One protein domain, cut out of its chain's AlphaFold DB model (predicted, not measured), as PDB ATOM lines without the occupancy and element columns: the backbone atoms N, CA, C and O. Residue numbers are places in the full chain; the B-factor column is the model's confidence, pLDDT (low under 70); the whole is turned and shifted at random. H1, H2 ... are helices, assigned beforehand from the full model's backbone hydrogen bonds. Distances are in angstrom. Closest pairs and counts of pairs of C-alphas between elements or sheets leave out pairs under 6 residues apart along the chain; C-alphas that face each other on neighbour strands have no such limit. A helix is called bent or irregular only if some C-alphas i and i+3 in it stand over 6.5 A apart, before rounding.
ATOM      1  N   ALA A  18     132.388 112.547 154.227       87.50
ATOM      2  CA  ALA A  18     133.353 113.382 153.513       87.50
ATOM      3  C   ALA A  18     134.577 113.711 154.385       87.50
ATOM      4  O   ALA A  18     135.710 113.527 153.949       87.50
ATOM      5  N   ALA A  19     134.360 114.108 155.645       88.88
ATOM      6  CA  ALA A  19     135.450 114.355 156.591       88.88
ATOM      7  C   ALA A  19     136.285 113.087 156.856       88.88
ATOM      8  O   ALA A  19     137.511 113.154 156.917       88.88
ATOM      9  N   ALA A  20     135.635 111.921 156.967       91.69
ATOM     10  CA  ALA A  20     136.334 110.646 157.100       91.69
ATOM     11  C   ALA A  20     137.179 110.317 155.862       91.69
ATOM     12  O   ALA A  20     138.324 109.907 156.017       91.69
ATOM     13  N   ALA A  21     136.646 110.523 154.654       92.94
ATOM     14  CA  ALA A  21     137.377 110.291 153.410       92.94
ATOM     15  C   ALA A  21     138.605 111.207 153.293       92.94
ATOM     16  O   ALA A  21     139.692 110.721 152.989       92.94
ATOM     17  N   LEU A  22     138.457 112.499 153.611       93.44
ATOM     18  CA  LEU A  22     139.564 113.459 153.617       93.44
ATOM     19  C   LEU A  22     140.657 113.068 154.619       93.44
ATOM     20  O   LEU A  22     141.827 113.039 154.249       93.44
ATOM     21  N   LEU A  23     140.296 112.703 155.857       94.12
ATOM     22  CA  LEU A  23     141.289 112.245 156.837       94.12
ATOM     23  C   LEU A  23     141.930 110.909 156.456       94.12
ATOM     24  O   LEU A  23     143.105 110.717 156.738       94.12
ATOM     25  N   CYS A  24     141.206 109.989 155.816       96.00
ATOM     26  CA  CYS A  24     141.799 108.740 155.330       96.00
ATOM     27  C   CYS A  24     142.779 108.989 154.173       96.00
ATOM     28  O   CYS A  24     143.833 108.360 154.125       96.00
ATOM     29  N   ALA A  25     142.463 109.918 153.266       95.88
ATOM     30  CA  ALA A  25     143.378 110.331 152.205       95.88
ATOM     31  C   ALA A  25     144.622 111.027 152.781       95.88
ATOM     32  O   ALA A  25     145.740 110.678 152.411       95.88
ATOM     33  N   GLY A  26     144.432 111.939 153.743       95.69
ATOM     34  CA  GLY A  26     145.522 112.567 154.490       95.69
ATOM     35  C   GLY A  26     146.393 111.537 155.211       95.69
ATOM     36  O   GLY A  26     147.606 111.579 155.085       95.69
ATOM     37  N   ALA A  27     145.785 110.550 155.872       97.19
ATOM     38  CA  ALA A  27     146.491 109.456 156.539       97.19
ATOM     39  C   ALA A  27     147.373 108.648 155.583       97.19
ATOM     40  O   ALA A  27     148.537 108.396 155.888       97.19
ATOM     41  N   ALA A  28     146.830 108.254 154.427       97.00
ATOM     42  CA  ALA A  28     147.590 107.531 153.412       97.00
ATOM     43  C   ALA A  28     148.739 108.386 152.854       97.00
ATOM     44  O   ALA A  28     149.850 107.884 152.703       97.00
ATOM     45  N   GLY A  29     148.483 109.675 152.602       96.25
ATOM     46  CA  GLY A  29     149.490 110.636 152.159       96.25
ATOM     47  C   GLY A  29     150.622 110.804 153.173       96.25
ATOM     48  O   GLY A  29     151.775 110.583 152.824       96.25
ATOM     49  N   THR A  30     150.299 111.112 154.431       96.94
ATOM     50  CA  THR A  30     151.268 111.266 155.526       96.94
ATOM     51  C   THR A  30     152.103 110.003 155.725       96.94
ATOM     52  O   THR A  30     153.327 110.076 155.738       96.94
ATOM     53  N   ALA A  31     151.478 108.823 155.797       97.56
ATOM     54  CA  ALA A  31     152.221 107.572 155.946       97.56
ATOM     55  C   ALA A  31     153.161 107.311 154.756       97.56
ATOM     56  O   ALA A  31     154.305 106.904 154.955       97.56
ATOM     57  N   ALA A  32     152.711 107.575 153.525       96.44
ATOM     58  CA  ALA A  32     153.534 107.411 152.330       96.44
ATOM     59  C   ALA A  32     154.707 108.403 152.284       96.44
ATOM     60  O   ALA A  32     155.816 108.002 151.935       96.44
ATOM     61  N   VAL A  33     154.482 109.671 152.649       95.31
ATOM     62  CA  VAL A  33     155.531 110.701 152.728       95.31
ATOM     63  C   VAL A  33     156.566 110.323 153.780       95.31
ATOM     64  O   VAL A  33     157.753 110.322 153.471       95.31
ATOM     65  N   THR A  34     156.141 109.906 154.970       96.62
ATOM     66  CA  THR A  34     157.056 109.490 156.037       96.62
ATOM     67  C   THR A  34     157.880 108.274 155.647       96.62
ATOM     68  O   THR A  34     159.101 108.307 155.761       96.62
ATOM     69  N   VAL A  35     157.258 107.229 155.091       96.69
ATOM     70  CA  VAL A  35     157.990 106.062 154.568       96.69
ATOM     71  C   VAL A  35     158.975 106.483 153.472       96.69
ATOM     72  O   VAL A  35     160.128 106.055 153.473       96.69
ATOM     73  N   ALA A  36     158.562 107.357 152.552       94.38
ATOM     74  CA  ALA A  36     159.453 107.869 151.519       94.38
ATOM     75  C   ALA A  36     160.615 108.680 152.109       94.38
ATOM     76  O   ALA A  36     161.730 108.542 151.618       94.38
ATOM     77  N   ALA A  37     160.388 109.481 153.150       92.88
ATOM     78  CA  ALA A  37     161.428 110.260 153.813       92.88
ATOM     79  C   ALA A  37     162.452 109.329 154.467       92.88
ATOM     80  O   ALA A  37     163.643 109.462 154.198       92.88
ATOM     81  N   VAL A  38     161.976 108.332 155.222       94.38
ATOM     82  CA  VAL A  38     162.819 107.335 155.895       94.38
ATOM     83  C   VAL A  38     163.754 106.650 154.913       94.38
ATOM     84  O   VAL A  38     164.953 106.669 155.138       94.38
ATOM     85  N   TYR A  39     163.247 106.102 153.804       93.94
ATOM     86  CA  TYR A  39     164.083 105.298 152.905       93.94
ATOM     87  C   TYR A  39     164.794 106.103 151.811       93.94
ATOM     88  O   TYR A  39     165.902 105.748 151.415       93.94
ATOM     89  N   ARG A  40     164.195 107.182 151.281       90.00
ATOM     90  CA  ARG A  40     164.814 107.962 150.186       90.00
ATOM     91  C   ARG A  40     165.848 108.962 150.682       90.00
ATOM     92  O   ARG A  40     166.745 109.316 149.921       90.00
ATOM     93  N   LEU A  41     165.711 109.440 151.918       90.50
ATOM     94  CA  LEU A  41     166.648 110.388 152.527       90.50
ATOM     95  C   LEU A  41     167.648 109.690 153.457       90.50
ATOM     96  O   LEU A  41     168.529 110.352 154.003       90.50
ATOM     97  N   HIS A  42     167.575 108.364 153.570       92.00
ATOM     98  CA  HIS A  42     168.502 107.560 154.352       92.00
ATOM     99  C   HIS A  42     169.955 107.698 153.877       92.00
ATOM    100  O   HIS A  42     170.238 107.672 152.671       92.00
ATOM    101  N   VAL A  43     170.870 107.804 154.837       91.00
ATOM    102  CA  VAL A  43     172.319 107.764 154.639       91.00
ATOM    103  C   VAL A  43     172.858 106.747 155.642       91.00
ATOM    104  O   VAL A  43     172.612 106.947 156.829       91.00
ATOM    105  N   PRO A  44     173.570 105.692 155.209       91.50
ATOM    106  CA  PRO A  44     174.142 104.695 156.110       91.50
ATOM    107  C   PRO A  44     175.413 105.260 156.763       91.50
ATOM    108  O   PRO A  44     176.522 104.806 156.504       91.50
ATOM    109  N   LEU A  45     175.264 106.327 157.543       90.44
ATOM    110  CA  LEU A  45     176.322 106.969 158.312       90.44
ATOM    111  C   LEU A  45     175.808 107.115 159.747       90.44
ATOM    112  O   LEU A  45     174.725 107.683 159.906       90.44
ATOM    113  N   ALA A 130     136.246 105.448 160.847       96.88
ATOM    114  CA  ALA A 130     137.124 105.820 159.740       96.88
ATOM    115  C   ALA A 130     137.766 107.197 159.970       96.88
ATOM    116  O   ALA A 130     138.980 107.317 159.867       96.88
ATOM    117  N   LEU A 131     136.980 108.198 160.387       96.56
ATOM    118  CA  LEU A 131     137.481 109.526 160.761       96.56
ATOM    119  C   LEU A 131     138.580 109.443 161.834       96.56
ATOM    120  O   LEU A 131     139.659 109.999 161.665       96.56
ATOM    121  N   LEU A 132     138.313 108.732 162.933       97.88
ATOM    122  CA  LEU A 132     139.251 108.615 164.050       97.88
ATOM    123  C   LEU A 132     140.469 107.752 163.711       97.88
ATOM    124  O   LEU A 132     141.560 108.056 164.172       97.88
ATOM    125  N   ALA A 133     140.304 106.696 162.912       98.44
ATOM    126  CA  ALA A 133     141.430 105.900 162.427       98.44
ATOM    127  C   ALA A 133     142.338 106.728 161.509       98.44
ATOM    128  O   ALA A 133     143.552 106.687 161.676       98.44
ATOM    129  N   GLY A 134     141.753 107.528 160.610       98.19
ATOM    130  CA  GLY A 134     142.491 108.489 159.793       98.19
ATOM    131  C   GLY A 134     143.266 109.486 160.655       98.19
ATOM    132  O   GLY A 134     144.464 109.643 160.461       98.19
ATOM    133  N   LEU A 135     142.628 110.072 161.676       98.25
ATOM    134  CA  LEU A 135     143.313 110.956 162.626       98.25
ATOM    135  C   LEU A 135     144.483 110.259 163.336       98.25
ATOM    136  O   LEU A 135     145.566 110.826 163.401       98.25
ATOM    137  N   VAL A 136     144.279 109.042 163.856       98.75
ATOM    138  CA  VAL A 136     145.343 108.281 164.533       98.75
ATOM    139  C   VAL A 136     146.529 108.064 163.597       98.75
ATOM    140  O   VAL A 136     147.660 108.285 164.007       98.75
ATOM    141  N   VAL A 137     146.294 107.675 162.343       98.62
ATOM    142  CA  VAL A 137     147.383 107.452 161.382       98.62
ATOM    143  C   VAL A 137     148.072 108.766 161.004       98.62
ATOM    144  O   VAL A 137     149.295 108.807 161.025       98.62
ATOM    145  N   VAL A 138     147.329 109.849 160.744       98.38
ATOM    146  CA  VAL A 138     147.918 111.177 160.479       98.38
ATOM    147  C   VAL A 138     148.822 111.615 161.633       98.38
ATOM    148  O   VAL A 138     149.961 112.007 161.407       98.38
ATOM    149  N   LEU A 139     148.348 111.514 162.880       98.50
ATOM    150  CA  LEU A 139     149.126 111.933 164.045       98.50
ATOM    151  C   LEU A 139     150.294 110.996 164.345       98.50
ATOM    152  O   LEU A 139     151.337 111.454 164.784       98.50
ATOM    153  N   LEU A 140     150.161 109.690 164.139       98.50
ATOM    154  CA  LEU A 140     151.245 108.768 164.471       98.50
ATOM    155  C   LEU A 140     152.286 108.626 163.370       98.50
ATOM    156  O   LEU A 140     153.387 108.199 163.679       98.50
ATOM    157  N   PHE A 141     151.992 109.016 162.134       98.31
ATOM    158  CA  PHE A 141     152.955 108.951 161.037       98.31
ATOM    159  C   PHE A 141     153.411 110.320 160.551       98.31
ATOM    160  O   PHE A 141     154.102 110.366 159.547       98.31
ATOM    161  N   THR A 142     153.072 111.424 161.218       97.62
ATOM    162  CA  THR A 142     153.558 112.741 160.781       97.62
ATOM    163  C   THR A 142     155.058 112.924 161.001       97.62
ATOM    164  O   THR A 142     155.588 112.510 162.038       97.62
ATOM    165  N   LEU A 143     155.717 113.625 160.073       96.75
ATOM    166  CA  LEU A 143     157.112 114.062 160.167       96.75
ATOM    167  C   LEU A 143     157.372 115.119 161.254       96.75
ATOM    168  O   LEU A 143     158.520 115.500 161.469       96.75
ATOM    169  N   ARG A 144     156.368 115.528 162.045       96.31
ATOM    170  CA  ARG A 144     156.625 116.260 163.302       96.31
ATOM    171  C   ARG A 144     157.582 115.494 164.231       96.31
ATOM    172  O   ARG A 144     158.352 116.112 164.961       96.31
ATOM    173  N   GLN A 145     157.562 114.162 164.163       96.56
ATOM    174  CA  GLN A 145     158.464 113.265 164.894       96.56
ATOM    175  C   GLN A 145     159.589 112.693 164.008       96.56
ATOM    176  O   GLN A 145     160.030 111.571 164.237       96.56
ATOM    177  N   GLU A 146     160.027 113.421 162.971       95.69
ATOM    178  CA  GLU A 146     161.015 112.941 161.995       95.69
ATOM    179  C   GLU A 146     162.259 112.305 162.618       95.69
ATOM    180  O   GLU A 146     162.694 111.265 162.120       95.69
ATOM    181  N   GLN A 147     162.774 112.863 163.726       94.06
ATOM    182  CA  GLN A 147     163.973 112.334 164.384       94.06
ATOM    183  C   GLN A 147     163.762 110.865 164.751       94.06
ATOM    184  O   GLN A 147     164.628 110.037 164.492       94.06
ATOM    185  N   ASN A 148     162.569 110.526 165.249       96.44
ATOM    186  CA  ASN A 148     162.241 109.167 165.660       96.44
ATOM    187  C   ASN A 148     162.167 108.183 164.491       96.44
ATOM    188  O   ASN A 148     162.346 106.992 164.697       96.44
ATOM    189  N   PHE A 149     161.914 108.651 163.268       96.50
ATOM    190  CA  PHE A 149     161.835 107.781 162.093       96.50
ATOM    191  C   PHE A 149     163.144 107.666 161.315       96.50
ATOM    192  O   PHE A 149     163.319 106.709 160.564       96.50
ATOM    193  N   LEU A 254     167.791 117.936 192.235       58.25
ATOM    194  CA  LEU A 254     166.341 117.916 192.503       58.25
ATOM    195  C   LEU A 254     165.792 119.279 192.961       58.25
ATOM    196  O   LEU A 254     164.626 119.604 192.733       58.25
ATOM    197  N   SER A 255     166.652 120.093 193.576       59.38
ATOM    198  CA  SER A 255     166.360 121.456 194.004       59.38
ATOM    199  C   SER A 255     165.890 122.370 192.869       59.38
ATOM    200  O   SER A 255     164.997 123.169 193.117       59.38
ATOM    201  N   GLN A 256     166.387 122.241 191.633       63.72
ATOM    202  CA  GLN A 256     166.009 123.153 190.541       63.72
ATOM    203  C   GLN A 256     164.535 123.039 190.128       63.72
ATOM    204  O   GLN A 256     163.879 124.047 189.859       63.72
ATOM    205  N   ALA A 257     163.981 121.824 190.119       61.44
ATOM    206  CA  ALA A 257     162.560 121.624 189.833       61.44
ATOM    207  C   ALA A 257     161.668 122.210 190.941       61.44
ATOM    208  O   ALA A 257     160.574 122.706 190.669       61.44
ATOM    209  N   LEU A 258     162.151 122.194 192.188       68.12
ATOM    210  CA  LEU A 258     161.451 122.757 193.343       68.12
ATOM    211  C   LEU A 258     161.591 124.285 193.432       68.12
ATOM    212  O   LEU A 258     160.685 124.942 193.939       68.12
ATOM    213  N   THR A 259     162.680 124.865 192.918       74.88
ATOM    214  CA  THR A 259     162.894 126.321 192.907       74.88
ATOM    215  C   THR A 259     162.229 127.023 191.719       74.88
ATOM    216  O   THR A 259     162.006 128.231 191.789       74.88
ATOM    217  N   HIS A 260     161.850 126.296 190.659       79.25
ATOM    218  CA  HIS A 260     161.210 126.854 189.456       79.25
ATOM    219  C   HIS A 260     159.902 126.131 189.058       79.25
ATOM    220  O   HIS A 260     159.792 125.598 187.950       79.25
ATOM    221  N   PRO A 261     158.858 126.154 189.912       87.88
ATOM    222  CA  PRO A 261     157.621 125.402 189.678       87.88
ATOM    223  C   PRO A 261     156.830 125.873 188.448       87.88
ATOM    224  O   PRO A 261     156.224 125.056 187.755       87.88
ATOM    225  N   LEU A 262     156.836 127.179 188.150       91.31
ATOM    226  CA  LEU A 262     156.130 127.716 186.984       91.31
ATOM    227  C   LEU A 262     156.814 127.309 185.665       91.31
ATOM    228  O   LEU A 262     156.126 126.717 184.835       91.31
ATOM    229  N   PRO A 263     158.131 127.524 185.460       90.81
ATOM    230  CA  PRO A 263     158.821 127.014 184.274       90.81
ATOM    231  C   PRO A 263     158.684 125.499 184.092       90.81
ATOM    232  O   PRO A 263     158.524 125.038 182.967       90.81
ATOM    233  N   TYR A 264     158.651 124.729 185.183       92.06
ATOM    234  CA  TYR A 264     158.399 123.290 185.128       92.06
ATOM    235  C   TYR A 264     156.997 122.962 184.606       92.06
ATOM    236  O   TYR A 264     156.849 122.162 183.683       92.06
ATOM    237  N   ALA A 265     155.960 123.615 185.139       93.94
ATOM    238  CA  ALA A 265     154.592 123.437 184.658       93.94
ATOM    239  C   ALA A 265     154.438 123.860 183.186       93.94
ATOM    240  O   ALA A 265     153.777 123.165 182.412       93.94
ATOM    241  N   VAL A 266     155.081 124.965 182.794       95.38
ATOM    242  CA  VAL A 266     155.117 125.444 181.406       95.38
ATOM    243  C   VAL A 266     155.818 124.431 180.505       95.38
ATOM    244  O   VAL A 266     155.272 124.104 179.460       95.38
ATOM    245  N   TYR A 267     156.956 123.863 180.915       95.38
ATOM    246  CA  TYR A 267     157.647 122.822 180.152       95.38
ATOM    247  C   TYR A 267     156.749 121.600 179.940       95.38
ATOM    248  O   TYR A 267     156.592 121.141 178.811       95.38
ATOM    249  N   VAL A 268     156.119 121.076 181.001       96.94
ATOM    250  CA  VAL A 268     155.216 119.914 180.894       96.94
ATOM    251  C   VAL A 268     154.061 120.209 179.935       96.94
ATOM    252  O   VAL A 268     153.724 119.375 179.095       96.94
ATOM    253  N   ALA A 269     153.465 121.398 180.024       97.69
ATOM    254  CA  ALA A 269     152.410 121.808 179.109       97.69
ATOM    255  C   ALA A 269     152.932 121.964 177.668       97.69
ATOM    256  O   ALA A 269     152.319 121.429 176.750       97.69
ATOM    257  N   ALA A 270     154.075 122.611 177.445       97.25
ATOM    258  CA  ALA A 270     154.681 122.753 176.121       97.25
ATOM    259  C   ALA A 270     155.008 121.388 175.490       97.25
ATOM    260  O   ALA A 270     154.673 121.151 174.333       97.25
ATOM    261  N   TYR A 271     155.533 120.443 176.273       97.38
ATOM    262  CA  TYR A 271     155.810 119.070 175.843       97.38
ATOM    263  C   TYR A 271     154.540 118.357 175.351       97.38
ATOM    264  O   TYR A 271     154.501 117.766 174.269       97.38
ATOM    265  N   LEU A 272     153.444 118.451 176.111       98.12
ATOM    266  CA  LEU A 272     152.138 117.907 175.708       98.12
ATOM    267  C   LEU A 272     151.492 118.702 174.561       98.12
ATOM    268  O   LEU A 272     150.571 118.219 173.911       98.12
ATOM    269  N   GLY A 273     151.952 119.925 174.319       97.25
ATOM    270  CA  GLY A 273     151.538 120.801 173.231       97.25
ATOM    271  C   GLY A 273     152.360 120.692 171.953       97.25
ATOM    272  O   GLY A 273     152.020 121.353 170.976       97.25
ATOM    273  N   ASN A 274     153.398 119.849 171.948       94.94
ATOM    274  CA  ASN A 274     154.370 119.694 170.865       94.94
ATOM    275  C   ASN A 274     153.773 119.533 169.442       94.94
ATOM    276  O   ASN A 274     154.416 120.021 168.507       94.94
ATOM    277  N   PRO A 275     152.566 118.950 169.221       95.00
ATOM    278  CA  PRO A 275     151.949 118.928 167.895       95.00
ATOM    279  C   PRO A 275     151.773 120.308 167.251       95.00
ATOM    280  O   PRO A 275     151.720 120.382 166.028       95.00
ATOM    281  N   LEU A 276     151.676 121.388 168.038       91.75
ATOM    282  CA  LEU A 276     151.661 122.760 167.533       91.75
ATOM    283  C   LEU A 276     153.040 123.401 167.657       91.75
ATOM    284  O   LEU A 276     153.379 123.981 168.687       91.75
ATOM    285  N   ASP A 277     153.790 123.374 166.561       83.38
ATOM    286  CA  ASP A 277     155.091 124.035 166.442       83.38
ATOM    287  C   ASP A 277     154.945 125.510 166.019       83.38
ATOM    288  O   ASP A 277     155.434 125.953 164.985       83.38
ATOM    289  N   LEU A 278     154.161 126.270 166.792       84.81
ATOM    290  CA  LEU A 278     153.905 127.707 166.582       84.81
ATOM    291  C   LEU A 278     154.526 128.559 167.704       84.81
ATOM    292  O   LEU A 278     154.053 129.657 168.004       84.81
ATOM    293  N   GLY A 279     155.560 128.022 168.352       85.56
ATOM    294  CA  GLY A 279     156.222 128.601 169.516       85.56
ATOM    295  C   GLY A 279     155.646 128.145 170.862       85.56
ATOM    296  O   GLY A 279     154.501 127.693 170.978       85.56
ATOM    297  N   SER A 280     156.461 128.313 171.907       85.81
ATOM    298  CA  SER A 280     156.182 127.868 173.278       85.81
ATOM    299  C   SER A 280     154.809 128.289 173.843       85.81
ATOM    300  O   SER A 280     154.144 127.439 174.448       85.81
ATOM    301  N   PRO A 281     154.278 129.513 173.615       93.50
ATOM    302  CA  PRO A 281     152.956 129.889 174.126       93.50
ATOM    303  C   PRO A 281     151.804 129.055 173.545       93.50
ATOM    304  O   PRO A 281     150.907 128.644 174.283       93.50
ATOM    305  N   ALA A 282     151.828 128.776 172.237       93.56
ATOM    306  CA  ALA A 282     150.785 128.003 171.567       93.56
ATOM    307  C   ALA A 282     150.811 126.533 172.006       93.56
ATOM    308  O   ALA A 282     149.763 125.966 172.334       93.56
ATOM    309  N   ALA A 283     152.009 125.945 172.094       94.94
ATOM    310  CA  ALA A 283     152.203 124.605 172.637       94.94
ATOM    311  C   ALA A 283     151.720 124.533 174.098       94.94
ATOM    312  O   ALA A 283     150.877 123.706 174.441       94.94
ATOM    313  N   THR A 284     152.145 125.466 174.952       96.69
ATOM    314  CA  THR A 284     151.725 125.530 176.363       96.69
ATOM    315  C   THR A 284     150.203 125.614 176.506       96.69
ATOM    316  O   THR A 284     149.615 124.912 177.335       96.69
ATOM    317  N   ALA A 285     149.533 126.427 175.682       97.00
ATOM    318  CA  ALA A 285     148.077 126.540 175.688       97.00
ATOM    319  C   ALA A 285     147.398 125.216 175.297       97.00
ATOM    320  O   ALA A 285     146.500 124.750 176.006       97.00
ATOM    321  N   LEU A 286     147.855 124.576 174.214       97.75
ATOM    322  CA  LEU A 286     147.336 123.281 173.776       97.75
ATOM    323  C   LEU A 286     147.540 122.209 174.853       97.75
ATOM    324  O   LEU A 286     146.589 121.532 175.239       97.75
ATOM    325  N   GLY A 287     148.752 122.085 175.393       97.88
ATOM    326  CA  GLY A 287     149.048 121.111 176.438       97.88
ATOM    327  C   GLY A 287     148.259 121.348 177.721       97.88
ATOM    328  O   GLY A 287     147.798 120.386 178.329       97.88
ATOM    329  N   SER A 288     147.993 122.605 178.088       98.19
ATOM    330  CA  SER A 288     147.116 122.944 179.220       98.19
ATOM    331  C   SER A 288     145.678 122.448 179.007       98.19
ATOM    332  O   SER A 288     145.069 121.895 179.926       98.19
ATOM    333  N   VAL A 289     145.145 122.560 177.782       98.25
ATOM    334  CA  VAL A 289     143.857 121.940 177.411       98.25
ATOM    335  C   VAL A 289     143.939 120.418 177.550       98.25
ATOM    336  O   VAL A 289     143.035 119.794 178.108       98.25
ATOM    337  N   GLY A 290     145.039 119.820 177.097       98.44
ATOM    338  CA  GLY A 290     145.310 118.393 177.241       98.44
ATOM    339  C   GLY A 290     145.302 117.925 178.700       98.44
ATOM    340  O   GLY A 290     144.633 116.946 179.029       98.44
ATOM    341  N   LEU A 291     145.970 118.657 179.595       98.62
ATOM    342  CA  LEU A 291     145.996 118.388 181.036       98.62
ATOM    343  C   LEU A 291     144.589 118.416 181.644       98.62
ATOM    344  O   LEU A 291     144.212 117.496 182.374       98.62
ATOM    345  N   ALA A 292     143.777 119.420 181.299       98.44
ATOM    346  CA  ALA A 292     142.392 119.511 181.761       98.44
ATOM    347  C   ALA A 292     141.536 118.328 181.264       98.44
ATOM    348  O   ALA A 292     140.760 117.744 182.027       98.44
ATOM    349  N   LEU A 293     141.706 117.925 179.999       98.56
ATOM    350  CA  LEU A 293     141.027 116.762 179.421       98.56
ATOM    351  C   LEU A 293     141.471 115.444 180.071       98.56
ATOM    352  O   LEU A 293     140.625 114.576 180.303       98.56
ATOM    353  N   ALA A 294     142.758 115.287 180.389       98.62
ATOM    354  CA  ALA A 294     143.291 114.116 181.082       98.62
ATOM    355  C   ALA A 294     142.760 114.019 182.522       98.62
ATOM    356  O   ALA A 294     142.282 112.960 182.934       98.62
ATOM    357  N   ALA A 295     142.742 115.134 183.260       98.50
ATOM    358  CA  ALA A 295     142.164 115.203 184.601       98.50
ATOM    359  C   ALA A 295     140.663 114.863 184.591       98.50
ATOM    360  O   ALA A 295     140.192 114.049 185.390       98.50
ATOM    361  N   GLY A 296     139.909 115.412 183.633       98.31
ATOM    362  CA  GLY A 296     138.497 115.077 183.449       98.31
ATOM    363  C   GLY A 296     138.275 113.601 183.090       98.31
ATOM    364  O   GLY A 296     137.315 112.988 183.565       98.31
ATOM    365  N   ALA A 297     139.164 112.999 182.294       98.19
ATOM    366  CA  ALA A 297     139.105 111.579 181.961       98.19
ATOM    367  C   ALA A 297     139.346 110.701 183.198       98.19
ATOM    368  O   ALA A 297     138.553 109.793 183.470       98.19
ATOM    369  N   ALA A 298     140.366 111.028 183.999       98.12
ATOM    370  CA  ALA A 298     140.651 110.364 185.269       98.12
ATOM    371  C   ALA A 298     139.471 110.456 186.246       98.12
ATOM    372  O   ALA A 298     139.069 109.443 186.826       98.12
ATOM    373  N   TRP A 299     138.851 111.636 186.362       98.00
ATOM    374  CA  TRP A 299     137.647 111.830 187.169       98.00
ATOM    375  C   TRP A 299     136.497 110.926 186.713       98.00
ATOM    376  O   TRP A 299     135.900 110.221 187.525       98.00
ATOM    377  N   ARG A 300     136.208 110.876 185.405       97.56
ATOM    378  CA  ARG A 300     135.129 110.030 184.863       97.56
ATOM    379  C   ARG A 300     135.372 108.539 185.082       97.56
ATOM    380  O   ARG A 300     134.403 107.804 185.271       97.56
ATOM    381  N   VAL A 301     136.624 108.082 185.047       96.81
ATOM    382  CA  VAL A 301     136.968 106.692 185.382       96.81
ATOM    383  C   VAL A 301     136.759 106.437 186.878       96.81
ATOM    384  O   VAL A 301     136.080 105.472 187.230       96.81
ATOM    385  N   ARG A 302     137.253 107.328 187.751       95.94
ATOM    386  CA  ARG A 302     137.135 107.227 189.219       95.94
ATOM    387  C   ARG A 302     135.688 107.225 189.717       95.94
ATOM    388  O   ARG A 302     135.338 106.478 190.637       95.94
ATOM    389  N   ASP A 303     134.853 108.071 189.125       96.00
ATOM    390  CA  ASP A 303     133.423 108.185 189.430       96.00
ATOM    391  C   ASP A 303     132.601 107.040 188.801       96.00
ATOM    392  O   ASP A 303     131.414 106.863 189.057       96.00
ATOM    393  N   GLY A 304     133.233 106.202 187.972       92.94
ATOM    394  CA  GLY A 304     132.566 105.091 187.302       92.94
ATOM    395  C   GLY A 304     131.635 105.533 186.172       92.94
ATOM    396  O   GLY A 304     130.801 104.739 185.739       92.94
ATOM    397  N   ALA A 305     131.784 106.761 185.672       93.38
ATOM    398  CA  ALA A 305     131.080 107.296 184.507       93.38
ATOM    399  C   ALA A 305     131.702 106.854 183.161       93.38
ATOM    400  O   ALA A 305     131.124 107.111 182.099       93.38
ATOM    401  N   ALA A 306     132.884 106.228 183.205       94.50
ATOM    402  CA  ALA A 306     133.561 105.530 182.112       94.50
ATOM    403  C   ALA A 306     134.042 104.160 182.627       94.50
ATOM    404  O   ALA A 306     135.117 104.038 183.217       94.50
ATOM    405  N   ARG A 307     133.190 103.130 182.500       91.38
ATOM    406  CA  ARG A 307     133.462 101.800 183.077       91.38
ATOM    407  C   ARG A 307     134.156 100.841 182.124       91.38
ATOM    408  O   ARG A 307     134.684  99.836 182.605       91.38
ATOM    409  N   ASP A 308     134.129 101.117 180.830       94.81
ATOM    410  CA  ASP A 308     134.614 100.195 179.822       94.81
ATOM    411  C   ASP A 308     136.152 100.048 179.860       94.81
ATOM    412  O   ASP A 308     136.863 100.943 180.334       94.81
ATOM    413  N   PRO A 309     136.684  98.913 179.377       96.75
ATOM    414  CA  PRO A 309     138.118  98.642 179.423       96.75
ATOM    415  C   PRO A 309     138.938  99.568 178.513       96.75
ATOM    416  O   PRO A 309     140.089  99.871 178.820       96.75
ATOM    417  N   ALA A 310     138.372 100.016 177.387       98.06
ATOM    418  CA  ALA A 310     139.075 100.851 176.416       98.06
ATOM    419  C   ALA A 310     139.382 102.244 176.984       98.06
ATOM    420  O   ALA A 310     140.515 102.706 176.871       98.06
ATOM    421  N   SER A 311     138.427 102.871 177.675       98.19
ATOM    422  CA  SER A 311     138.628 104.143 178.374       98.19
ATOM    423  C   SER A 311     139.768 104.086 179.391       98.19
ATOM    424  O   SER A 311     140.533 105.041 179.494       98.19
ATOM    425  N   LEU A 312     139.922 102.972 180.115       98.38
ATOM    426  CA  LEU A 312     141.028 102.807 181.059       98.38
ATOM    427  C   LEU A 312     142.378 102.641 180.349       98.38
ATOM    428  O   LEU A 312     143.354 103.236 180.791       98.38
ATOM    429  N   LYS A 313     142.441 101.882 179.247       98.75
ATOM    430  CA  LYS A 313     143.674 101.723 178.451       98.75
ATOM    431  C   LYS A 313     144.154 103.058 177.880       98.75
ATOM    432  O   LYS A 313     145.331 103.380 177.998       98.75
ATOM    433  N   LEU A 314     143.231 103.856 177.337       98.81
ATOM    434  CA  LEU A 314     143.521 105.207 176.846       98.81
ATOM    435  C   LEU A 314     144.031 106.111 177.978       98.81
ATOM    436  O   LEU A 314     145.011 106.825 177.794       98.81
ATOM    437  N   LEU A 315     143.413 106.044 179.163       98.69
ATOM    438  CA  LEU A 315     143.857 106.815 180.325       98.69
ATOM    439  C   LEU A 315     145.233 106.370 180.843       98.69
ATOM    440  O   LEU A 315     146.023 107.224 181.227       98.69
ATOM    441  N   ILE A 316     145.534 105.068 180.844       98.88
ATOM    442  CA  ILE A 316     146.859 104.543 181.212       98.88
ATOM    443  C   ILE A 316     147.923 105.092 180.260       98.88
ATOM    444  O   ILE A 316     148.931 105.612 180.725       98.88
ATOM    445  N   LEU A 317     147.683 105.034 178.945       98.88
ATOM    446  CA  LEU A 317     148.619 105.572 177.957       98.88
ATOM    447  C   LEU A 317     148.818 107.086 178.137       98.88
ATOM    448  O   LEU A 317     149.954 107.548 178.206       98.88
ATOM    449  N   ALA A 318     147.734 107.853 178.287       98.81
ATOM    450  CA  ALA A 318     147.817 109.293 178.539       98.81
ATOM    451  C   ALA A 318     148.537 109.622 179.863       98.81
ATOM    452  O   ALA A 318     149.343 110.548 179.912       98.81
ATOM    453  N   GLY A 319     148.280 108.854 180.925       98.75
ATOM    454  CA  GLY A 319     148.950 109.000 182.217       98.75
ATOM    455  C   GLY A 319     150.440 108.676 182.147       98.75
ATOM    456  O   GLY A 319     151.242 109.368 182.767       98.75
ATOM    457  N   PHE A 320     150.825 107.682 181.343       98.88
ATOM    458  CA  PHE A 320     152.226 107.356 181.092       98.88
ATOM    459  C   PHE A 320     152.954 108.461 180.320       98.88
ATOM    460  O   PHE A 320     154.071 108.831 180.688       98.88
ATOM    461  N   VAL A 321     152.313 109.050 179.306       98.81
ATOM    462  CA  VAL A 321     152.871 110.219 178.612       98.81
ATOM    463  C   VAL A 321     153.011 111.406 179.564       98.81
ATOM    464  O   VAL A 321     154.060 112.038 179.580       98.81
ATOM    465  N   LEU A 322     152.003 111.689 180.395       98.62
ATOM    466  CA  LEU A 322     152.071 112.770 181.381       98.62
ATOM    467  C   LEU A 322     153.227 112.570 182.373       98.62
ATOM    468  O   LEU A 322     153.969 113.509 182.655       98.62
ATOM    469  N   ALA A 323     153.405 111.346 182.873       98.38
ATOM    470  CA  ALA A 323     154.523 111.015 183.748       98.38
ATOM    471  C   ALA A 323     155.872 111.182 183.020       98.38
ATOM    472  O   ALA A 323     156.810 111.738 183.586       98.38
ATOM    473  N   SER A 324     155.953 110.774 181.750       97.94
ATOM    474  CA  SER A 324     157.149 110.954 180.914       97.94
ATOM    475  C   SER A 324     157.466 112.431 180.665       97.94
ATOM    476  O   SER A 324     158.628 112.823 180.740       97.94
ATOM    477  N   ALA A 325     156.450 113.264 180.427       97.38
ATOM    478  CA  ALA A 325     156.597 114.709 180.263       97.38
ATOM    479  C   ALA A 325     157.146 115.360 181.541       97.38
ATOM    480  O   ALA A 325     158.070 116.164 181.474       97.38
ATOM    481  N   ALA A 326     156.631 114.961 182.708       95.56
ATOM    482  CA  ALA A 326     157.125 115.405 184.010       95.56
ATOM    483  C   ALA A 326     158.594 114.997 184.245       95.56
ATOM    484  O   ALA A 326     159.420 115.831 184.606       95.56
ATOM    485  N   ALA A 327     158.947 113.739 183.970       93.12
ATOM    486  CA  ALA A 327     160.326 113.265 184.102       93.12
ATOM    487  C   ALA A 327     161.288 113.940 183.108       93.12
ATOM    488  O   ALA A 327     162.423 114.252 183.460       93.12
ATOM    489  N   THR A 328     160.830 114.219 181.886       92.69
ATOM    490  CA  THR A 328     161.632 114.937 180.884       92.69
ATOM    491  C   THR A 328     161.844 116.390 181.296       92.69
ATOM    492  O   THR A 328     162.976 116.863 181.279       92.69
ATOM    493  N   ALA A 329     160.783 117.078 181.738       92.12
ATOM    494  CA  ALA A 329     160.879 118.431 182.281       92.12
ATOM    495  C   ALA A 329     161.888 118.480 183.429       92.12
ATOM    496  O   ALA A 329     162.755 119.343 183.450       92.12
ATOM    497  N   TYR A 330     161.838 117.505 184.336       87.69
ATOM    498  CA  TYR A 330     162.787 117.401 185.437       87.69
ATOM    499  C   TYR A 330     164.244 117.325 184.954       87.69
ATOM    500  O   TYR A 330     165.083 118.089 185.419       87.69
ATOM    501  N   GLY A 331     164.536 116.445 183.992       84.06
ATOM    502  CA  GLY A 331     165.899 116.253 183.490       84.06
ATOM    503  C   GLY A 331     166.404 117.357 182.556       84.06
ATOM    504  O   GLY A 331     167.603 117.432 182.311       84.06
ATOM    505  N   ARG A 332     165.518 118.194 181.997       86.88
ATOM    506  CA  ARG A 332     165.858 119.094 180.876       86.88
ATOM    507  C   ARG A 332     165.477 120.558 181.085       86.88
ATOM    508  O   ARG A 332     165.824 121.382 180.246       86.88
ATOM    509  N   ILE A 333     164.822 120.920 182.189       84.25
ATOM    510  CA  ILE A 333     164.358 122.297 182.441       84.25
ATOM    511  C   ILE A 333     165.471 123.350 182.371       84.25
ATOM    512  O   ILE A 333     165.228 124.455 181.890       84.25
ATOM    513  N   ALA A 334     166.692 123.005 182.786       82.00
ATOM    514  CA  ALA A 334     167.843 123.908 182.732       82.00
ATOM    515  C   ALA A 334     168.276 124.268 181.300       82.00
ATOM    516  O   ALA A 334     168.907 125.300 181.098       82.00
ATOM    517  N   LEU A 335     167.906 123.453 180.307       82.94
ATOM    518  CA  LEU A 335     168.177 123.705 178.889       82.94
ATOM    519  C   LEU A 335     167.151 124.661 178.256       82.94
ATOM    520  O   LEU A 335     167.292 125.040 177.096       82.94
ATOM    521  N   GLY A 336     166.121 125.059 179.009       87.69
ATOM    522  CA  GLY A 336     165.051 125.937 178.550       87.69
ATOM    523  C   GLY A 336     163.816 125.192 178.034       87.69
ATOM    524  O   GLY A 336     163.860 124.031 177.631       87.69
ATOM    525  N   VAL A 337     162.676 125.891 178.052       88.75
ATOM    526  CA  VAL A 337     161.361 125.344 177.664       88.75
ATOM    527  C   VAL A 337     161.288 124.992 176.180       88.75
ATOM    528  O   VAL A 337     160.582 124.054 175.823       88.75
ATOM    529  N   GLU A 338     162.035 125.690 175.322       88.31
ATOM    530  CA  GLU A 338     162.023 125.445 173.872       88.31
ATOM    531  C   GLU A 338     162.432 124.007 173.516       88.31
ATOM    532  O   GLU A 338     161.938 123.443 172.542       88.31
ATOM    533  N   GLN A 339     163.234 123.354 174.364       89.56
ATOM    534  CA  GLN A 339     163.633 121.957 174.184       89.56
ATOM    535  C   GLN A 339     162.433 120.990 174.205       89.56
ATOM    536  O   GLN A 339     162.496 119.918 173.609       89.56
ATOM    537  N   ALA A 340     161.311 121.365 174.830       92.31
ATOM    538  CA  ALA A 340     160.079 120.574 174.820       92.31
ATOM    539  C   ALA A 340     159.462 120.432 173.411       92.31
ATOM    540  O   ALA A 340     158.676 119.510 173.172       92.31
ATOM    541  N   SER A 341     159.829 121.320 172.483       91.00
ATOM    542  CA  SER A 341     159.381 121.333 171.086       91.00
ATOM    543  C   SER A 341     160.271 120.500 170.155       91.00
ATOM    544  O   SER A 341     160.004 120.444 168.955       91.00
ATOM    545  N   GLU A 342     161.298 119.823 170.673       92.38
ATOM    546  CA  GLU A 342     162.143 118.920 169.885       92.38
ATOM    547  C   GLU A 342     161.332 117.786 169.242       92.38
ATOM    548  O   GLU A 342     160.388 117.245 169.833       92.38
ATOM    549  N   SER A 343     161.730 117.396 168.028       94.38
ATOM    550  CA  SER A 343     161.009 116.401 167.226       94.38
ATOM    551  C   SER A 343     160.925 115.038 167.925       94.38
ATOM    552  O   SER A 343     159.864 114.409 167.929       94.38
ATOM    553  N   ARG A 344     161.986 114.617 168.629       93.62
ATOM    554  CA  ARG A 344     162.015 113.359 169.398       93.62
ATOM    555  C   ARG A 344     160.920 113.241 170.473       93.62
ATOM    556  O   ARG A 344     160.517 112.134 170.827       93.62
ATOM    557  N   TYR A 345     160.379 114.361 170.964       96.00
ATOM    558  CA  TYR A 345     159.293 114.379 171.956       96.00
ATOM    559  C   TYR A 345     157.886 114.456 171.359       96.00
ATOM    560  O   TYR A 345     156.892 114.369 172.086       96.00
ATOM    561  N   ALA A 346     157.768 114.565 170.038       96.94
ATOM    562  CA  ALA A 346     156.474 114.596 169.381       96.94
ATOM    563  C   ALA A 346     155.709 113.272 169.549       96.94
ATOM    564  O   ALA A 346     154.509 113.302 169.818       96.94
ATOM    565  N   THR A 347     156.377 112.111 169.472       97.81
ATOM    566  CA  THR A 347     155.735 110.784 169.608       97.81
ATOM    567  C   THR A 347     154.873 110.641 170.870       97.81
ATOM    568  O   THR A 347     153.678 110.352 170.727       97.81
ATOM    569  N   PRO A 348     155.394 110.857 172.100       98.00
ATOM    570  CA  PRO A 348     154.567 110.812 173.304       98.00
ATOM    571  C   PRO A 348     153.372 111.759 173.223       98.00
ATOM    572  O   PRO A 348     152.240 111.376 173.519       98.00
ATOM    573  N   SER A 349     153.610 112.992 172.786       98.25
ATOM    574  CA  SER A 349     152.589 114.031 172.702       98.25
ATOM    575  C   SER A 349     151.448 113.652 171.743       98.25
ATOM    576  O   SER A 349     150.266 113.759 172.072       98.25
ATOM    577  N   LEU A 350     151.788 113.095 170.579       98.69
ATOM    578  CA  LEU A 350     150.838 112.620 169.572       98.69
ATOM    579  C   LEU A 350     150.028 111.415 170.080       98.69
ATOM    580  O   LEU A 350     148.810 111.362 169.886       98.69
ATOM    581  N   LEU A 351     150.658 110.482 170.805       98.81
ATOM    582  CA  LEU A 351     149.967 109.374 171.480       98.81
ATOM    583  C   LEU A 351     148.988 109.874 172.551       98.81
ATOM    584  O   LEU A 351     147.871 109.359 172.654       98.81
ATOM    585  N   PHE A 352     149.373 110.894 173.317       98.88
ATOM    586  CA  PHE A 352     148.522 111.527 174.323       98.88
ATOM    587  C   PHE A 352     147.277 112.164 173.699       98.88
ATOM    588  O   PHE A 352     146.160 111.891 174.148       98.88
ATOM    589  N   TRP A 353     147.429 112.927 172.615       98.81
ATOM    590  CA  TRP A 353     146.286 113.517 171.914       98.81
ATOM    591  C   TRP A 353     145.386 112.477 171.254       98.81
ATOM    592  O   TRP A 353     144.162 112.583 171.373       98.81
ATOM    593  N   CYS A 354     145.957 111.434 170.644       98.81
ATOM    594  CA  CYS A 354     145.183 110.282 170.190       98.81
ATOM    595  C   CYS A 354     144.354 109.700 171.343       98.81
ATOM    596  O   CYS A 354     143.136 109.558 171.224       98.81
ATOM    597  N   ALA A 355     144.979 109.416 172.488       98.81
ATOM    598  CA  ALA A 355     144.299 108.822 173.631       98.81
ATOM    599  C   ALA A 355     143.133 109.688 174.145       98.81
ATOM    600  O   ALA A 355     142.031 109.179 174.371       98.81
ATOM    601  N   LEU A 356     143.346 111.001 174.277       98.81
ATOM    602  CA  LEU A 356     142.333 111.938 174.762       98.81
ATOM    603  C   LEU A 356     141.184 112.140 173.775       98.81
ATOM    604  O   LEU A 356     140.021 112.091 174.184       98.81
ATOM    605  N   VAL A 357     141.474 112.329 172.485       98.62
ATOM    606  CA  VAL A 357     140.426 112.472 171.464       98.62
ATOM    607  C   VAL A 357     139.555 111.220 171.440       98.62
ATOM    608  O   VAL A 357     138.328 111.326 171.494       98.62
ATOM    609  N   LEU A 358     140.166 110.033 171.434       98.62
ATOM    610  CA  LEU A 358     139.443 108.762 171.432       98.62
ATOM    611  C   LEU A 358     138.599 108.561 172.699       98.62
ATOM    612  O   LEU A 358     137.475 108.065 172.608       98.62
ATOM    613  N   PHE A 359     139.098 108.982 173.866       98.56
ATOM    614  CA  PHE A 359     138.363 108.909 175.131       98.56
ATOM    615  C   PHE A 359     137.130 109.827 175.131       98.56
ATOM    616  O   PHE A 359     136.035 109.423 175.536       98.56
ATOM    617  N   TRP A 360     137.289 111.071 174.675       97.75
ATOM    618  CA  TRP A 360     136.242 112.093 174.748       97.75
ATOM    619  C   TRP A 360     135.245 112.039 173.590       97.75
ATOM    620  O   TRP A 360     134.098 112.461 173.760       97.75
ATOM    621  N   PHE A 361     135.614 111.457 172.449       96.50
ATOM    622  CA  PHE A 361     134.737 111.323 171.288       96.50
ATOM    623  C   PHE A 361     133.359 110.721 171.600       96.50
ATOM    624  O   PHE A 361     132.356 111.404 171.362       96.50
ATOM    625  N   PRO A 362     133.239 109.511 172.187       94.31
ATOM    626  CA  PRO A 362     131.938 108.921 172.492       94.31
ATOM    627  C   PRO A 362     131.145 109.719 173.530       94.31
ATOM    628  O   PRO A 362     129.947 109.492 173.654       94.31
ATOM    629  N   VAL A 363     131.780 110.618 174.293       93.69
ATOM    630  CA  VAL A 363     131.137 111.497 175.282       93.69
ATOM    631  C   VAL A 363     130.576 112.758 174.619       93.69
ATOM    632  O   VAL A 363     129.488 113.204 175.004       93.69
ATOM    633  N   ALA A 364     131.299 113.303 173.639       92.00
ATOM    634  CA  ALA A 364     130.960 114.520 172.909       92.00
ATOM    635  C   ALA A 364     129.838 114.298 171.884       92.00
ATOM    636  O   ALA A 364     128.952 115.139 171.761       92.00
ATOM    637  N   VAL A 365     129.816 113.145 171.203       88.50
ATOM    638  CA  VAL A 365     128.824 112.844 170.147       88.50
ATOM    639  C   VAL A 365     127.559 112.133 170.652       88.50
ATOM    640  O   VAL A 365     126.789 111.586 169.855       88.50
ATOM    641  N   ARG A 366     127.328 112.095 171.975       86.50
ATOM    642  CA  ARG A 366     126.129 111.449 172.545       86.50
ATOM    643  C   ARG A 366     124.860 112.214 172.153       86.50
ATOM    644  O   ARG A 366     124.817 113.430 172.355       86.50
ATOM    645  N   PRO A 367     123.807 111.523 171.674       80.25
ATOM    646  CA  PRO A 367     122.509 112.147 171.433       80.25
ATOM    647  C   PRO A 367     121.989 112.869 172.686       80.25
ATOM    648  O   PRO A 367     122.122 112.354 173.794       80.25
ATOM    649  N   GLY A 368     121.407 114.058 172.511       75.69
ATOM    650  CA  GLY A 368     120.808 114.841 173.601       75.69
ATOM    651  C   GLY A 368     121.766 115.749 174.383       75.69
ATOM    652  O   GLY A 368     121.318 116.475 175.266       75.69
ATOM    653  N   ARG A 369     123.071 115.765 174.071       78.94
ATOM    654  CA  ARG A 369     124.007 116.756 174.635       78.94
ATOM    655  C   ARG A 369     124.045 118.042 173.809       78.94
ATOM    656  O   ARG A 369     123.735 118.038 172.621       78.94
ATOM    657  N   ARG A 370     124.460 119.144 174.448       78.25
ATOM    658  CA  ARG A 370     124.661 120.439 173.779       78.25
ATOM    659  C   ARG A 370     125.723 120.303 172.672       78.25
ATOM    660  O   ARG A 370     126.780 119.727 172.940       78.25
ATOM    661  N   PRO A 371     125.502 120.876 171.474       84.50
ATOM    662  CA  PRO A 371     126.401 120.714 170.326       84.50
ATOM    663  C   PRO A 371     127.789 121.338 170.536       84.50
ATOM    664  O   PRO A 371     128.738 120.930 169.874       84.50
ATOM    665  N   ALA A 372     127.937 122.267 171.489       86.81
ATOM    666  CA  ALA A 372     129.198 122.955 171.777       86.81
ATOM    667  C   ALA A 372     130.371 122.000 172.067       86.81
ATOM    668  O   ALA A 372     131.471 122.223 171.577       86.81
ATOM    669  N   GLY A 373     130.141 120.904 172.804       87.56
ATOM    670  CA  GLY A 373     131.200 119.930 173.104       87.56
ATOM    671  C   GLY A 373     131.656 119.133 171.877       87.56
ATOM    672  O   GLY A 373     132.842 118.866 171.717       87.56
ATOM    673  N   ALA A 374     130.724 118.786 170.983       89.06
ATOM    674  CA  ALA A 374     131.047 118.130 169.717       89.06
ATOM    675  C   ALA A 374     131.777 119.082 168.760       89.06
ATOM    676  O   ALA A 374     132.722 118.665 168.099       89.06
ATOM    677  N   PHE A 375     131.374 120.356 168.725       91.69
ATOM    678  CA  PHE A 375     132.051 121.391 167.947       91.69
ATOM    679  C   PHE A 375     133.482 121.627 168.442       91.69
ATOM    680  O   PHE A 375     134.406 121.572 167.642       91.69
ATOM    681  N   ALA A 376     133.681 121.803 169.754       93.12
ATOM    682  CA  ALA A 376     135.005 122.002 170.341       93.12
ATOM    683  C   ALA A 376     135.943 120.815 170.068       93.12
ATOM    684  O   ALA A 376     137.086 121.013 169.661       93.12
ATOM    685  N   LEU A 377     135.453 119.577 170.218       93.69
ATOM    686  CA  LEU A 377     136.241 118.391 169.879       93.69
ATOM    687  C   LEU A 377     136.531 118.304 168.373       93.69
ATOM    688  O   LEU A 377     137.636 117.945 167.989       93.69
ATOM    689  N   GLY A 378     135.562 118.644 167.518       93.69
ATOM    690  CA  GLY A 378     135.757 118.693 166.069       93.69
ATOM    691  C   GLY A 378     136.806 119.727 165.649       93.69
ATOM    692  O   GLY A 378     137.659 119.419 164.822       93.69
ATOM    693  N   ALA A 379     136.788 120.914 166.260       95.25
ATOM    694  CA  ALA A 379     137.786 121.958 166.042       95.25
ATOM    695  C   ALA A 379     139.182 121.513 166.502       95.25
ATOM    696  O   ALA A 379     140.148 121.709 165.774       95.25
ATOM    697  N   LEU A 380     139.282 120.844 167.656       96.50
ATOM    698  CA  LEU A 380     140.535 120.254 168.130       96.50
ATOM    699  C   LEU A 380     141.065 119.181 167.165       96.50
ATOM    700  O   LEU A 380     142.246 119.183 166.838       96.50
ATOM    701  N   VAL A 381     140.202 118.285 166.677       96.00
ATOM    702  CA  VAL A 381     140.576 117.264 165.684       96.00
ATOM    703  C   VAL A 381     141.087 117.911 164.397       96.00
ATOM    704  O   VAL A 381     142.109 117.480 163.869       96.00
ATOM    705  N   ALA A 382     140.406 118.949 163.910       96.06
ATOM    706  CA  ALA A 382     140.834 119.686 162.728       96.06
ATOM    707  C   ALA A 382     142.179 120.389 162.955       96.06
ATOM    708  O   ALA A 382     143.062 120.276 162.112       96.06
ATOM    709  N   LEU A 383     142.362 121.049 164.103       96.75
ATOM    710  CA  LEU A 383     143.612 121.713 164.477       96.75
ATOM    711  C   LEU A 383     144.789 120.733 164.488       96.75
ATOM    712  O   LEU A 383     145.805 120.999 163.856       96.75
ATOM    713  N   LEU A 384     144.635 119.585 165.154       97.00
ATOM    714  CA  LEU A 384     145.672 118.555 165.230       97.00
ATOM    715  C   LEU A 384     145.995 117.963 163.851       97.00
ATOM    716  O   LEU A 384     147.163 117.781 163.520       97.00
ATOM    717  N   ALA A 385     144.974 117.690 163.030       95.94
ATOM    718  CA  ALA A 385     145.176 117.173 161.679       95.94
ATOM    719  C   ALA A 385     145.887 118.190 160.772       95.94
ATOM    720  O   ALA A 385     146.808 117.823 160.051       95.94
ATOM    721  N   VAL A 386     145.492 119.466 160.826       95.31
ATOM    722  CA  VAL A 386     146.138 120.539 160.055       95.31
ATOM    723  C   VAL A 386     147.582 120.735 160.506       95.31
ATOM    724  O   VAL A 386     148.453 120.848 159.653       95.31
ATOM    725  N   ALA A 387     147.854 120.723 161.813       94.88
ATOM    726  CA  ALA A 387     149.208 120.859 162.341       94.88
ATOM    727  C   ALA A 387     150.129 119.717 161.878       94.88
ATOM    728  O   ALA A 387     151.234 119.970 161.405       94.88
ATOM    729  N   ALA A 388     149.645 118.473 161.932       94.56
ATOM    730  CA  ALA A 388     150.378 117.309 161.436       94.56
ATOM    731  C   ALA A 388     150.639 117.380 159.923       94.56
ATOM    732  O   ALA A 388     151.751 117.129 159.473       94.56
ATOM    733  N   LEU A 389     149.642 117.776 159.126       92.25
ATOM    734  CA  LEU A 389     149.817 117.939 157.679       92.25
ATOM    735  C   LEU A 389     150.758 119.103 157.328       92.25
ATOM    736  O   LEU A 389     151.518 119.004 156.371       92.25
ATOM    737  N   ALA A 390     150.729 120.196 158.095       92.06
ATOM    738  CA  ALA A 390     151.633 121.328 157.909       92.06
ATOM    739  C   ALA A 390     153.094 120.953 158.211       92.06
ATOM    740  O   ALA A 390     153.991 121.418 157.510       92.06
ATOM    741  N   ALA A 391     153.324 120.075 159.194       91.19
ATOM    742  CA  ALA A 391     154.657 119.574 159.520       91.19
ATOM    743  C   ALA A 391     155.308 118.805 158.354       91.19
ATOM    744  O   ALA A 391     156.523 118.853 158.203       91.19
ATOM    745  N   GLU A 392     154.526 118.155 157.483       89.38
ATOM    746  CA  GLU A 392     155.063 117.478 156.289       89.38
ATOM    747  C   GLU A 392     155.762 118.454 155.332       89.38
ATOM    748  O   GLU A 392     156.819 118.151 154.774       89.38
ATOM    749  N   ALA A 393     155.178 119.643 155.153       85.06
ATOM    750  CA  ALA A 393     155.677 120.645 154.217       85.06
ATOM    751  C   ALA A 393     157.007 121.263 154.673       85.06
ATOM    752  O   ALA A 393     157.824 121.638 153.833       85.06
ATOM    753  N   THR A 394     157.232 121.362 155.985       86.56
ATOM    754  CA  THR A 394     158.452 121.943 156.562       86.56
ATOM    755  C   THR A 394     159.531 120.898 156.831       86.56
ATOM    756  O   THR A 394     160.709 121.170 156.607       86.56
ATOM    757  N   ALA A 395     159.152 119.691 157.259       90.12
ATOM    758  CA  ALA A 395     160.109 118.654 157.626       90.12
ATOM    759  C   ALA A 395     160.828 118.056 156.413       90.12
ATOM    760  O   ALA A 395     162.027 117.801 156.487       90.12
ATOM    761  N   TRP A 396     160.146 117.855 155.279       89.06
ATOM    762  CA  TRP A 396     160.777 117.222 154.115       89.06
ATOM    763  C   TRP A 396     161.986 118.004 153.567       89.06
ATOM    764  O   TRP A 396     163.039 117.390 153.379       89.06
TER     765      TRP A 396
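Overview. This is residues 18 to 45, 130 to 149 and 254 to 396 of the 565 residues of an uncharacterized protein of Lichenibacterium minor (UniProt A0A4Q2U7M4). What does this domain look like? It is a pile of long helices with H9 in its core: H2 and H10 pack on one side of H9, H1 covers H2 from outside, and H6 and H7 pack on the other side of H9. H5 runs across H6 and leads from the short H4, which lies farthest out, in to H9. What is it made of, and how large is it? The printed part has 191 residues with ten named helices, H1 to H10 in order along the chain, and no named strand; its class is all helix. It is compact, with a radius of gyration of the C-alphas of 17.1 A, and the C-alphas span 55 by 46 by 28 A.

Arrangement. Where do the first residues lie? H1, residues 18 to 40, touches H2, residues 130 to 141, at a shallow tilt of 22 degrees, the same way; their closest C-alphas, those of Ala 20 and Leu 131, are 4.0 A apart. With H9, residues 343 to 364, and H10, residues 371 to 396, they form a bundle, four helices side by side, though H1 and H9 are apart. H3, residues 143 to 149, touches residues 343 to 347 of H9 alone, the closest C-alphas being those of Gln 145 and Ser 343, 4.7 A apart. What surrounds the hub? H9 is the hub, touching six helices, among them H2, at a shallow tilt of 15 degrees, opposite ways, with the C-alphas of Leu 139 and Leu 350 closest at 5.8 A. H9 and H10 form a hairpin at a shallow tilt of 22 degrees, closest at the C-alphas of Ala 364 and Ala 374, 4.8 A apart. H6, residues 280 to 302, touches H9 with residues 290 to 297 alone, closest at the C-alphas of Ala 294 and Leu 356, 6.8 A apart, while H7, residues 309 to 335, touches it with residues 311 to 322 alone, closest at those of Ala 318 and Phe 352, 4.8 A apart. Where are the remaining helices? H5, residues 261 to 272, touches H6 about perpendicular at 85 degrees, with the C-alphas of Ala 270 and Thr 284 closest at 4.1 A. H8, residues 337 to 341, touches H5, closest at the C-alphas of Tyr 271 and Ala 340, 4.6 A apart. H4, residues 255 to 259, is close to H5 but not clearly touching, the closest C-alphas being those of Ala 257 and Tyr 264, 6.5 A apart. What do the backbones show? Every O i to N i+4 pair is within hydrogen-bond range in H1, H2, H4, H5 and H6, against 21 of 23 in H7, 13 of 18 in H9 and 19 of 22 in H10. H3 has 0 of 3, with 3 of 4 O i to N i+3 pairs within range, and H8 has 0 of 1, with 2 of 2.

Along the chain. Where do the helices begin and end? H1 begins with C-alpha 18 at (133.353, 113.382, 153.513), and H10 ends with C-alpha 396 at (160.777, 117.222, 154.115). How long are the longer ones? From first to last C-alpha, H1 measures 32.1 A, H6 32.3 A, H7 39.1 A, H9 30.6 A and H10 38.2 A. Which are irregular? H3 is, with C-alphas 144 and 147 8.4 A apart; H7 is, with C-alphas 331 and 334 7.9 A apart and a kink of 40 degrees near residue 329; and H9 only just is, with C-alphas 359 and 362 6.9 A apart.

Size, cuts and confidence. How far does it reach? The two C-alphas farthest apart are those of Leu 45 and Gly 368, at 58.1 A. Where is the chain cut? Residues 46 to 129 are not printed, with 39.2 A between C-alphas 45 and 130, and residues 150 to 253 are not printed, with 32.4 A between C-alphas 149 and 254. Are the links long, and is confidence low anywhere? Of the links that are printed whole, none is long. The mean pLDDT of the printed part is 93.2, and residues 254 to 258 are under 70.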